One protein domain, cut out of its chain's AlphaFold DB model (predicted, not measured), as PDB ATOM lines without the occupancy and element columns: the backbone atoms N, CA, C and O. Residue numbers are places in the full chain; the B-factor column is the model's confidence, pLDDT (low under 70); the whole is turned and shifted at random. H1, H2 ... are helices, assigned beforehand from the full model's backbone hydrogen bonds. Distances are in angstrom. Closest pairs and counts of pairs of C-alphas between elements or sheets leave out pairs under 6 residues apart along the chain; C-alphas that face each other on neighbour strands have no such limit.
ATOM      1  N   GLU A   6      30.307   0.188 -11.793       94.75
ATOM      2  CA  GLU A   6      29.276   1.060 -11.224       94.75
ATOM      3  C   GLU A   6      28.453   1.773 -12.309       94.75
ATOM      4  O   GLU A   6      27.225   1.722 -12.288       94.75
ATOM      5  N   THR A   7      29.101   2.349 -13.325       95.12
ATOM      6  CA  THR A   7      28.408   2.998 -14.449       95.12
ATOM      7  C   THR A   7      27.566   2.002 -15.245       95.12
ATOM      8  O   THR A   7      26.472   2.333 -15.702       95.12
ATOM      9  N   ASN A   8      28.020   0.752 -15.377       95.31
ATOM     10  CA  ASN A   8      27.208  -0.287 -16.008       95.31
ATOM     11  C   ASN A   8      25.949  -0.617 -15.193       95.31
ATOM     12  O   ASN A   8      24.903  -0.840 -15.805       95.31
ATOM     13  N   HIS A   9      26.036  -0.637 -13.859       96.50
ATOM     14  CA  HIS A   9      24.883  -0.840 -12.975       96.50
ATOM     15  C   HIS A   9      23.914   0.343 -13.030       96.50
ATOM     16  O   HIS A   9      22.717   0.132 -13.210       96.50
ATOM     17  N   LYS A  10      24.428   1.579 -12.986       97.44
ATOM     18  CA  LYS A  10      23.625   2.802 -13.141       97.44
ATOM     19  C   LYS A  10      22.867   2.821 -14.469       97.44
ATOM     20  O   LYS A  10      21.672   3.092 -14.483       97.44
ATOM     21  N   ALA A  11      23.519   2.461 -15.579       96.75
ATOM     22  CA  ALA A  11      22.865   2.386 -16.888       96.75
ATOM     23  C   ALA A  11      21.693   1.387 -16.912       96.75
ATOM     24  O   ALA A  11      20.650   1.675 -17.501       96.75
ATOM     25  N   GLU A  12      21.842   0.226 -16.265       96.38
ATOM     26  CA  GLU A  12      20.755  -0.754 -16.154       96.38
ATOM     27  C   GLU A  12      19.633  -0.272 -15.230       96.38
ATOM     28  O   GLU A  12      18.465  -0.401 -15.591       96.38
ATOM     29  N   ALA A  13      19.966   0.347 -14.094       96.50
ATOM     30  CA  ALA A  13      18.985   0.925 -13.179       96.50
ATOM     31  C   ALA A  13      18.141   2.011 -13.867       96.50
ATOM     32  O   ALA A  13      16.914   1.946 -13.835       96.50
ATOM     33  N   ILE A  14      18.784   2.938 -14.592       96.56
ATOM     34  CA  ILE A  14      18.096   3.965 -15.389       96.56
ATOM     35  C   ILE A  14      17.145   3.307 -16.390       96.56
ATOM     36  O   ILE A  14      15.975   3.676 -16.470       96.56
ATOM     37  N   LYS A  15      17.614   2.312 -17.153       95.50
ATOM     38  CA  LYS A  15      16.779   1.633 -18.153       95.50
ATOM     39  C   LYS A  15      15.584   0.919 -17.529       95.50
ATOM     40  O   LYS A  15      14.482   1.020 -18.069       95.50
ATOM     41  N   ALA A  16      15.795   0.201 -16.431       95.25
ATOM     42  CA  ALA A  16      14.737  -0.501 -15.718       95.25
ATOM     43  C   ALA A  16      13.704   0.484 -15.156       95.25
ATOM     44  O   ALA A  16      12.502   0.281 -15.327       95.25
ATOM     45  N   TRP A  17      14.157   1.586 -14.560       95.62
ATOM     46  CA  TRP A  17      13.268   2.623 -14.054       95.62
ATOM     47  C   TRP A  17      12.462   3.276 -15.183       95.62
ATOM     48  O   TRP A  17      11.236   3.308 -15.114       95.62
ATOM     49  N   MET A  18      13.116   3.685 -16.277       93.88
ATOM     50  CA  MET A  18      12.451   4.290 -17.439       93.88
ATOM     51  C   MET A  18      11.438   3.351 -18.101       93.88
ATOM     52  O   MET A  18      10.433   3.809 -18.639       93.88
ATOM     53  N   ALA A  19      11.682   2.038 -18.092       93.00
ATOM     54  CA  ALA A  19      10.741   1.068 -18.645       93.00
ATOM     55  C   ALA A  19       9.402   1.055 -17.886       93.00
ATOM     56  O   ALA A  19       8.371   0.803 -18.514       93.00
ATOM     57  N   ASN A  20       9.434   1.359 -16.584       91.94
ATOM     58  CA  ASN A  20       8.274   1.387 -15.693       91.94
ATOM     59  C   ASN A  20       7.652   2.786 -15.519       91.94
ATOM     60  O   ASN A  20       6.537   2.866 -15.027       91.94
ATOM     61  N   HIS A  21       8.338   3.858 -15.938       91.00
ATOM     62  CA  HIS A  21       7.934   5.256 -15.698       91.00
ATOM     63  C   HIS A  21       8.038   6.119 -16.968       91.00
ATOM     64  O   HIS A  21       8.603   7.219 -16.966       91.00
ATOM     65  N   LYS A  22       7.546   5.601 -18.097       85.12
ATOM     66  CA  LYS A  22       7.692   6.236 -19.423       85.12
ATOM     67  C   LYS A  22       7.010   7.603 -19.521       85.12
ATOM     68  O   LYS A  22       7.349   8.394 -20.397       85.12
ATOM     69  N   GLU A  23       6.040   7.854 -18.655       90.31
ATOM     70  CA  GLU A  23       5.298   9.100 -18.519       90.31
ATOM     71  C   GLU A  23       6.074  10.199 -17.779       90.31
ATOM     72  O   GLU A  23       5.725  11.369 -17.917       90.31
ATOM     73  N   LEU A  24       7.121   9.847 -17.019       93.00
ATOM     74  CA  LEU A  24       7.904  10.802 -16.228       93.00
ATOM     75  C   LEU A  24       9.098  11.356 -17.009       93.00
ATOM     76  O   LEU A  24       9.239  12.569 -17.146       93.00
ATOM     77  N   GLU A  25       9.959  10.475 -17.521       93.00
ATOM     78  CA  GLU A  25      11.137  10.856 -18.303       93.00
ATOM     79  C   GLU A  25      11.349   9.896 -19.478       93.00
ATOM     80  O   GLU A  25      11.186   8.679 -19.384       93.00
ATOM     81  N   THR A  26      11.787  10.451 -20.604       94.44
ATOM     82  CA  THR A  26      12.130   9.713 -21.820       94.44
ATOM     83  C   THR A  26      13.570  10.008 -22.225       94.44
ATOM     84  O   THR A  26      14.188  10.971 -21.780       94.44
ATOM     85  N   GLN A  27      14.125   9.221 -23.149       93.94
ATOM     86  CA  GLN A  27      15.463   9.513 -23.678       93.94
ATOM     87  C   GLN A  27      15.526  10.892 -24.359       93.94
ATOM     88  O   GLN A  27      16.593  11.500 -24.401       93.94
ATOM     89  N   GLY A  28      14.394  11.388 -24.874       95.31
ATOM     90  CA  GLY A  28      14.292  12.719 -25.467       95.31
ATOM     91  C   GLY A  28      14.313  13.838 -24.425       95.31
ATOM     92  O   GLY A  28      15.049  14.805 -24.606       95.31
ATOM     93  N   THR A  29      13.571  13.693 -23.322       95.44
ATOM     94  CA  THR A  29      13.565  14.695 -22.237       95.44
ATOM     95  C   THR A  29      14.916  14.747 -21.530       95.44
ATOM     96  O   THR A  29      15.450  15.833 -21.305       95.44
ATOM     97  N   LEU A  30      15.535  13.587 -21.287       96.00
ATOM     98  CA  LEU A  30      16.905  13.499 -20.776       96.00
ATOM     99  C   LEU A  30      17.903  14.127 -21.759       96.00
ATOM    100  O   LEU A  30      18.753  14.916 -21.358       96.00
ATOM    101  N   GLY A  31      17.770  13.845 -23.057       96.69
ATOM    102  CA  GLY A  31      18.603  14.463 -24.088       96.69
ATOM    103  C   GLY A  31      18.539  15.989 -24.046       96.69
ATOM    104  O   GLY A  31      19.572  16.647 -23.941       96.69
ATOM    105  N   GLN A  32      17.331  16.558 -24.033       96.69
ATOM    106  CA  GLN A  32      17.142  18.006 -23.916       96.69
ATOM    107  C   GLN A  32      17.758  18.570 -22.631       96.69
ATOM    108  O   GLN A  32      18.477  19.565 -22.696       96.69
ATOM    109  N   ARG A  33      17.535  17.917 -21.484       96.31
ATOM    110  CA  ARG A  33      18.055  18.360 -20.181       96.31
ATOM    111  C   ARG A  33      19.580  18.425 -20.142       96.31
ATOM    112  O   ARG A  33      20.128  19.402 -19.648       96.31
ATOM    113  N   PHE A  34      20.253  17.406 -20.668       96.31
ATOM    114  CA  PHE A  34      21.716  17.297 -20.629       96.31
ATOM    115  C   PHE A  34      22.406  17.858 -21.886       96.31
ATOM    116  O   PHE A  34      23.611  17.676 -22.084       96.31
ATOM    117  N   GLY A  35      21.656  18.525 -22.772       96.69
ATOM    118  CA  GLY A  35      22.186  19.082 -24.019       96.69
ATOM    119  C   GLY A  35      22.793  18.014 -24.937       96.69
ATOM    120  O   GLY A  35      23.844  18.232 -25.543       96.69
ATOM    121  N   LYS A  36      22.177  16.829 -24.996       96.88
ATOM    122  CA  LYS A  36      22.583  15.689 -25.831       96.88
ATOM    123  C   LYS A  36      21.461  15.288 -26.780       96.88
ATOM    124  O   LYS A  36      20.281  15.480 -26.510       96.88
ATOM    125  N   SER A  37      21.821  14.667 -27.899       97.00
ATOM    126  CA  SER A  37      20.813  14.062 -28.766       97.00
ATOM    127  C   SER A  37      20.213  12.816 -28.108       97.00
ATOM    128  O   SER A  37      20.899  12.083 -27.391       97.00
ATOM    129  N   THR A  38      18.949  12.521 -28.416       96.50
ATOM    130  CA  THR A  38      18.281  11.276 -28.002       96.50
ATOM    131  C   THR A  38      19.104  10.044 -28.383       96.50
ATOM    132  O   THR A  38      19.226   9.105 -27.601       96.50
ATOM    133  N   THR A  39      19.736  10.063 -29.563       97.25
ATOM    134  CA  THR A  39      20.639   9.002 -30.024       97.25
ATOM    135  C   THR A  39      21.840   8.838 -29.100       97.25
ATOM    136  O   THR A  39      22.185   7.715 -28.744       97.25
ATOM    137  N   PHE A  40      22.465   9.935 -28.670       96.94
ATOM    138  CA  PHE A  40      23.609   9.876 -27.763       96.94
ATOM    139  C   PHE A  40      23.217   9.289 -26.399       96.94
ATOM    140  O   PHE A  40      23.912   8.409 -25.888       96.94
ATOM    141  N   VAL A  41      22.065   9.693 -25.850       97.19
ATOM    142  CA  VAL A  41      21.500   9.103 -24.621       97.19
ATOM    143  C   VAL A  41      21.241   7.608 -24.811       97.19
ATOM    144  O   VAL A  41      21.671   6.792 -23.997       97.19
ATOM    145  N   ASN A  42      20.598   7.222 -25.917       97.38
ATOM    146  CA  ASN A  42      20.290   5.828 -26.218       97.38
ATOM    147  C   ASN A  42      21.550   4.957 -26.302       97.38
ATOM    148  O   ASN A  42      21.594   3.879 -25.707       97.38
ATOM    149  N   LEU A  43      22.577   5.418 -27.020       97.38
ATOM    150  CA  LEU A  43      23.832   4.684 -27.178       97.38
ATOM    151  C   LEU A  43      24.591   4.554 -25.854       97.38
ATOM    152  O   LEU A  43      25.168   3.493 -25.597       97.38
ATOM    153  N   SER A  44      24.550   5.591 -25.012       97.06
ATOM    154  CA  SER A  44      25.190   5.603 -23.692       97.06
ATOM    155  C   SER A  44      24.500   4.632 -22.728       97.06
ATOM    156  O   SER A  44      25.145   3.729 -22.199       97.06
ATOM    157  N   LEU A  45      23.171   4.721 -22.580       96.56
ATOM    158  CA  LEU A  45      22.393   3.836 -21.697       96.56
ATOM    159  C   LEU A  45      22.438   2.368 -22.146       96.56
ATOM    160  O   LEU A  45      22.443   1.457 -21.323       96.56
ATOM    161  N   ASN A  46      22.506   2.112 -23.456       96.25
ATOM    162  CA  ASN A  46      22.669   0.756 -23.988       96.25
ATOM    163  C   ASN A  46      24.126   0.278 -24.024       96.25
ATOM    164  O   ASN A  46      24.383  -0.804 -24.553       96.25
ATOM    165  N   LYS A  47      25.079   1.051 -23.484       95.75
ATOM    166  CA  LYS A  47      26.504   0.686 -23.405       95.75
ATOM    167  C   LYS A  47      27.138   0.388 -24.772       95.75
ATOM    168  O   LYS A  47      28.141  -0.330 -24.847       95.75
ATOM    169  N   ARG A  48      26.547   0.939 -25.841       95.50
ATOM    170  CA  ARG A  48      27.028   0.875 -27.235       95.50
ATOM    171  C   ARG A  48      28.043   1.976 -27.533       95.50
ATOM    172  O   ARG A  48      28.831   1.840 -28.457       95.50
ATOM    173  N   MET A  49      28.032   3.041 -26.734       93.50
ATOM    174  CA  MET A  49      29.068   4.065 -26.692       93.50
ATOM    175  C   MET A  49      29.605   4.151 -25.267       93.50
ATOM    176  O   MET A  49      28.836   4.343 -24.331       93.50
ATOM    177  N   THR A  50      30.915   3.986 -25.105       94.12
ATOM    178  CA  THR A  50      31.572   3.887 -23.789       94.12
ATOM    179  C   THR A  50      32.728   4.870 -23.656       94.12
ATOM    180  O   THR A  50      33.757   4.572 -23.056       94.12
ATOM    181  N   THR A  51      32.585   6.033 -24.285       95.50
ATOM    182  CA  THR A  51      33.531   7.141 -24.139       95.50
ATOM    183  C   THR A  51      33.393   7.762 -22.751       95.50
ATOM    184  O   THR A  51      32.352   7.632 -22.107       95.50
ATOM    185  N   LYS A  52      34.404   8.528 -22.325       95.25
ATOM    186  CA  LYS A  52      34.346   9.294 -21.070       95.25
ATOM    187  C   LYS A  52      33.098  10.183 -20.989       95.25
ATOM    188  O   LYS A  52      32.468  10.256 -19.948       95.25
ATOM    189  N   GLY A  53      32.697  10.806 -22.100       95.19
ATOM    190  CA  GLY A  53      31.485  11.630 -22.146       95.19
ATOM    191  C   GLY A  53      30.185  10.835 -21.981       95.19
ATOM    192  O   GLY A  53      29.259  11.318 -21.338       95.19
ATOM    193  N   ALA A  54      30.111   9.618 -22.530       96.56
ATOM    194  CA  ALA A  54      28.966   8.731 -22.320       96.56
ATOM    195  C   ALA A  54      28.895   8.243 -20.864       96.56
ATOM    196  O   ALA A  54      27.814   8.151 -20.295       96.56
ATOM    197  N   GLU A  55      30.047   7.973 -20.253       97.25
ATOM    198  CA  GLU A  55      30.155   7.578 -18.847       97.25
ATOM    199  C   GLU A  55      29.735   8.707 -17.900       97.25
ATOM    200  O   GLU A  55      28.898   8.490 -17.025       97.25
ATOM    201  N   THR A  56      30.236   9.927 -18.124       97.19
ATOM    202  CA  THR A  56      29.794  11.128 -17.404       97.19
ATOM    203  C   THR A  56      28.284  11.313 -17.522       97.19
ATOM    204  O   THR A  56      27.616  11.447 -16.505       97.19
ATOM    205  N   LEU A  57      27.730  11.209 -18.735       97.94
ATOM    206  CA  LEU A  57      26.292  11.357 -18.949       97.94
ATOM    207  C   LEU A  57      25.468  10.333 -18.155       97.94
ATOM    208  O   LEU A  57      24.435  10.682 -17.596       97.94
ATOM    209  N   VAL A  58      25.884   9.064 -18.119       97.88
ATOM    210  CA  VAL A  58      25.157   8.027 -17.366       97.88
ATOM    211  C   VAL A  58      25.149   8.341 -15.870       97.88
ATOM    212  O   VAL A  58      24.113   8.172 -15.232       97.88
ATOM    213  N   ASN A  59      26.270   8.811 -15.320       98.06
ATOM    214  CA  ASN A  59      26.341   9.211 -13.914       98.06
ATOM    215  C   ASN A  59      25.440  10.421 -13.626       98.06
ATOM    216  O   ASN A  59      24.631  10.352 -12.708       98.06
ATOM    217  N   GLU A  60      25.502  11.465 -14.456       98.00
ATOM    218  CA  GLU A  60      24.667  12.667 -14.313       98.00
ATOM    219  C   GLU A  60      23.164  12.353 -14.419       98.00
ATOM    220  O   GLU A  60      22.360  12.862 -13.640       98.00
ATOM    221  N   ILE A  61      22.765  11.482 -15.358       97.69
ATOM    222  CA  ILE A  61      21.370  11.026 -15.467       97.69
ATOM    223  C   ILE A  61      20.959  10.268 -14.204       97.69
ATOM    224  O   ILE A  61      19.858  10.482 -13.705       97.69
ATOM    225  N   TYR A  62      21.813   9.375 -13.701       97.88
ATOM    226  CA  TYR A  62      21.508   8.602 -12.501       97.88
ATOM    227  C   TYR A  62      21.297   9.520 -11.295       97.88
ATOM    228  O   TYR A  62      20.257   9.444 -10.653       97.88
ATOM    229  N   GLU A  63      22.241  10.427 -11.036       97.75
ATOM    230  CA  GLU A  63      22.167  11.402  -9.940       97.75
ATOM    231  C   GLU A  63      20.898  12.252 -10.023       97.75
ATOM    232  O   GLU A  63      20.176  12.386  -9.038       97.75
ATOM    233  N   TYR A  64      20.559  12.732 -11.221       97.12
ATOM    234  CA  TYR A  64      19.326  13.474 -11.454       97.12
ATOM    235  C   TYR A  64      18.062  12.675 -11.108       97.12
ATOM    236  O   TYR A  64      17.138  13.203 -10.485       97.12
ATOM    237  N   LEU A  65      17.989  11.409 -11.530       96.25
ATOM    238  CA  LEU A  65      16.826  10.569 -11.254       96.25
ATOM    239  C   LEU A  65      16.735  10.190  -9.771       96.25
ATOM    240  O   LEU A  65      15.630  10.142  -9.238       96.25
ATOM    241  N   VAL A  66      17.868   9.986  -9.096       97.06
ATOM    242  CA  VAL A  66      17.920   9.779  -7.641       97.06
ATOM    243  C   VAL A  66      17.394  11.012  -6.914       97.06
ATOM    244  O   VAL A  66      16.506  10.896  -6.077       97.06
ATOM    245  N   GLU A  67      17.884  12.201  -7.262       96.62
ATOM    246  CA  GLU A  67      17.489  13.449  -6.600       96.62
ATOM    247  C   GLU A  67      16.003  13.766  -6.807       96.62
ATOM    248  O   GLU A  67      15.310  14.178  -5.878       96.62
ATOM    249  N   LYS A  68      15.491  13.556  -8.025       95.75
ATOM    250  CA  LYS A  68      14.116  13.924  -8.378       95.75
ATOM    251  C   LYS A  68      13.077  12.863  -8.014       95.75
ATOM    252  O   LYS A  68      11.939  13.223  -7.714       95.75
ATOM    253  N   TYR A  69      13.432  11.580  -8.092       94.50
ATOM    254  CA  TYR A  69      12.479  10.467  -8.002       94.50
ATOM    255  C   TYR A  69      12.848   9.393  -6.970       94.50
ATOM    256  O   TYR A  69      12.011   8.537  -6.694       94.50
ATOM    257  N   GLY A  70      14.048   9.432  -6.383       91.38
ATOM    258  CA  GLY A  70      14.465   8.502  -5.329       91.38
ATOM    259  C   GLY A  70      14.730   7.073  -5.807       91.38
ATOM    260  O   GLY A  70      14.386   6.133  -5.091       91.38
TER     261      GLY A  70
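AT A GLANCE: This is residues 6 to 70 of the 71 residues of an uncharacterized protein of Levilactobacillus brevis (UniProt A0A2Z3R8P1). Two longer helices, H4 and H1, cross at a steep tilt, and the short helices H3 and H2 form a corner over one side of the pair, H3 packing on both long helices. The printed part has 65 residues with four named helices, H1 to H4 in chain order, no named strand, and is all helix. It is compact, with a radius of gyration of the C-alphas of 10.5 A and spans of 27 by 24 by 18 A.

HOW THE PARTS SIT: H4, residues 52 to 69, touches H1, residues 6 to 20, the same way at a steep tilt of 49 degrees; their closest C-alphas, Ala 11 and Val 58, are 6.1 A apart. H3, residues 38 to 45, touches H4 at residues 54 to 58 alone, about perpendicular at 89 degrees, closest at the C-alphas of Ser 44 and Ala 54, 5.1 A. H2, residues 27 to 33, touches H3, closest at the C-alphas of Gly 28 and Thr 38, 4.9 A. H1 and H2 are apart. In H1, H2, H3 and H4 every O i to N i+4 pair is within hydrogen-bond range.

IN THESE COORDINATES: H1 is 21.5 A long from C-alpha 6 at (29.276, 1.060, -11.224), and H4 is 25.5 A long, ending at C-alpha 69 at (12.479, 10.467, -8.002).

THE WHOLE: The printed part has no cut, no link is long, and no printed residue is under 70 in pLDDT.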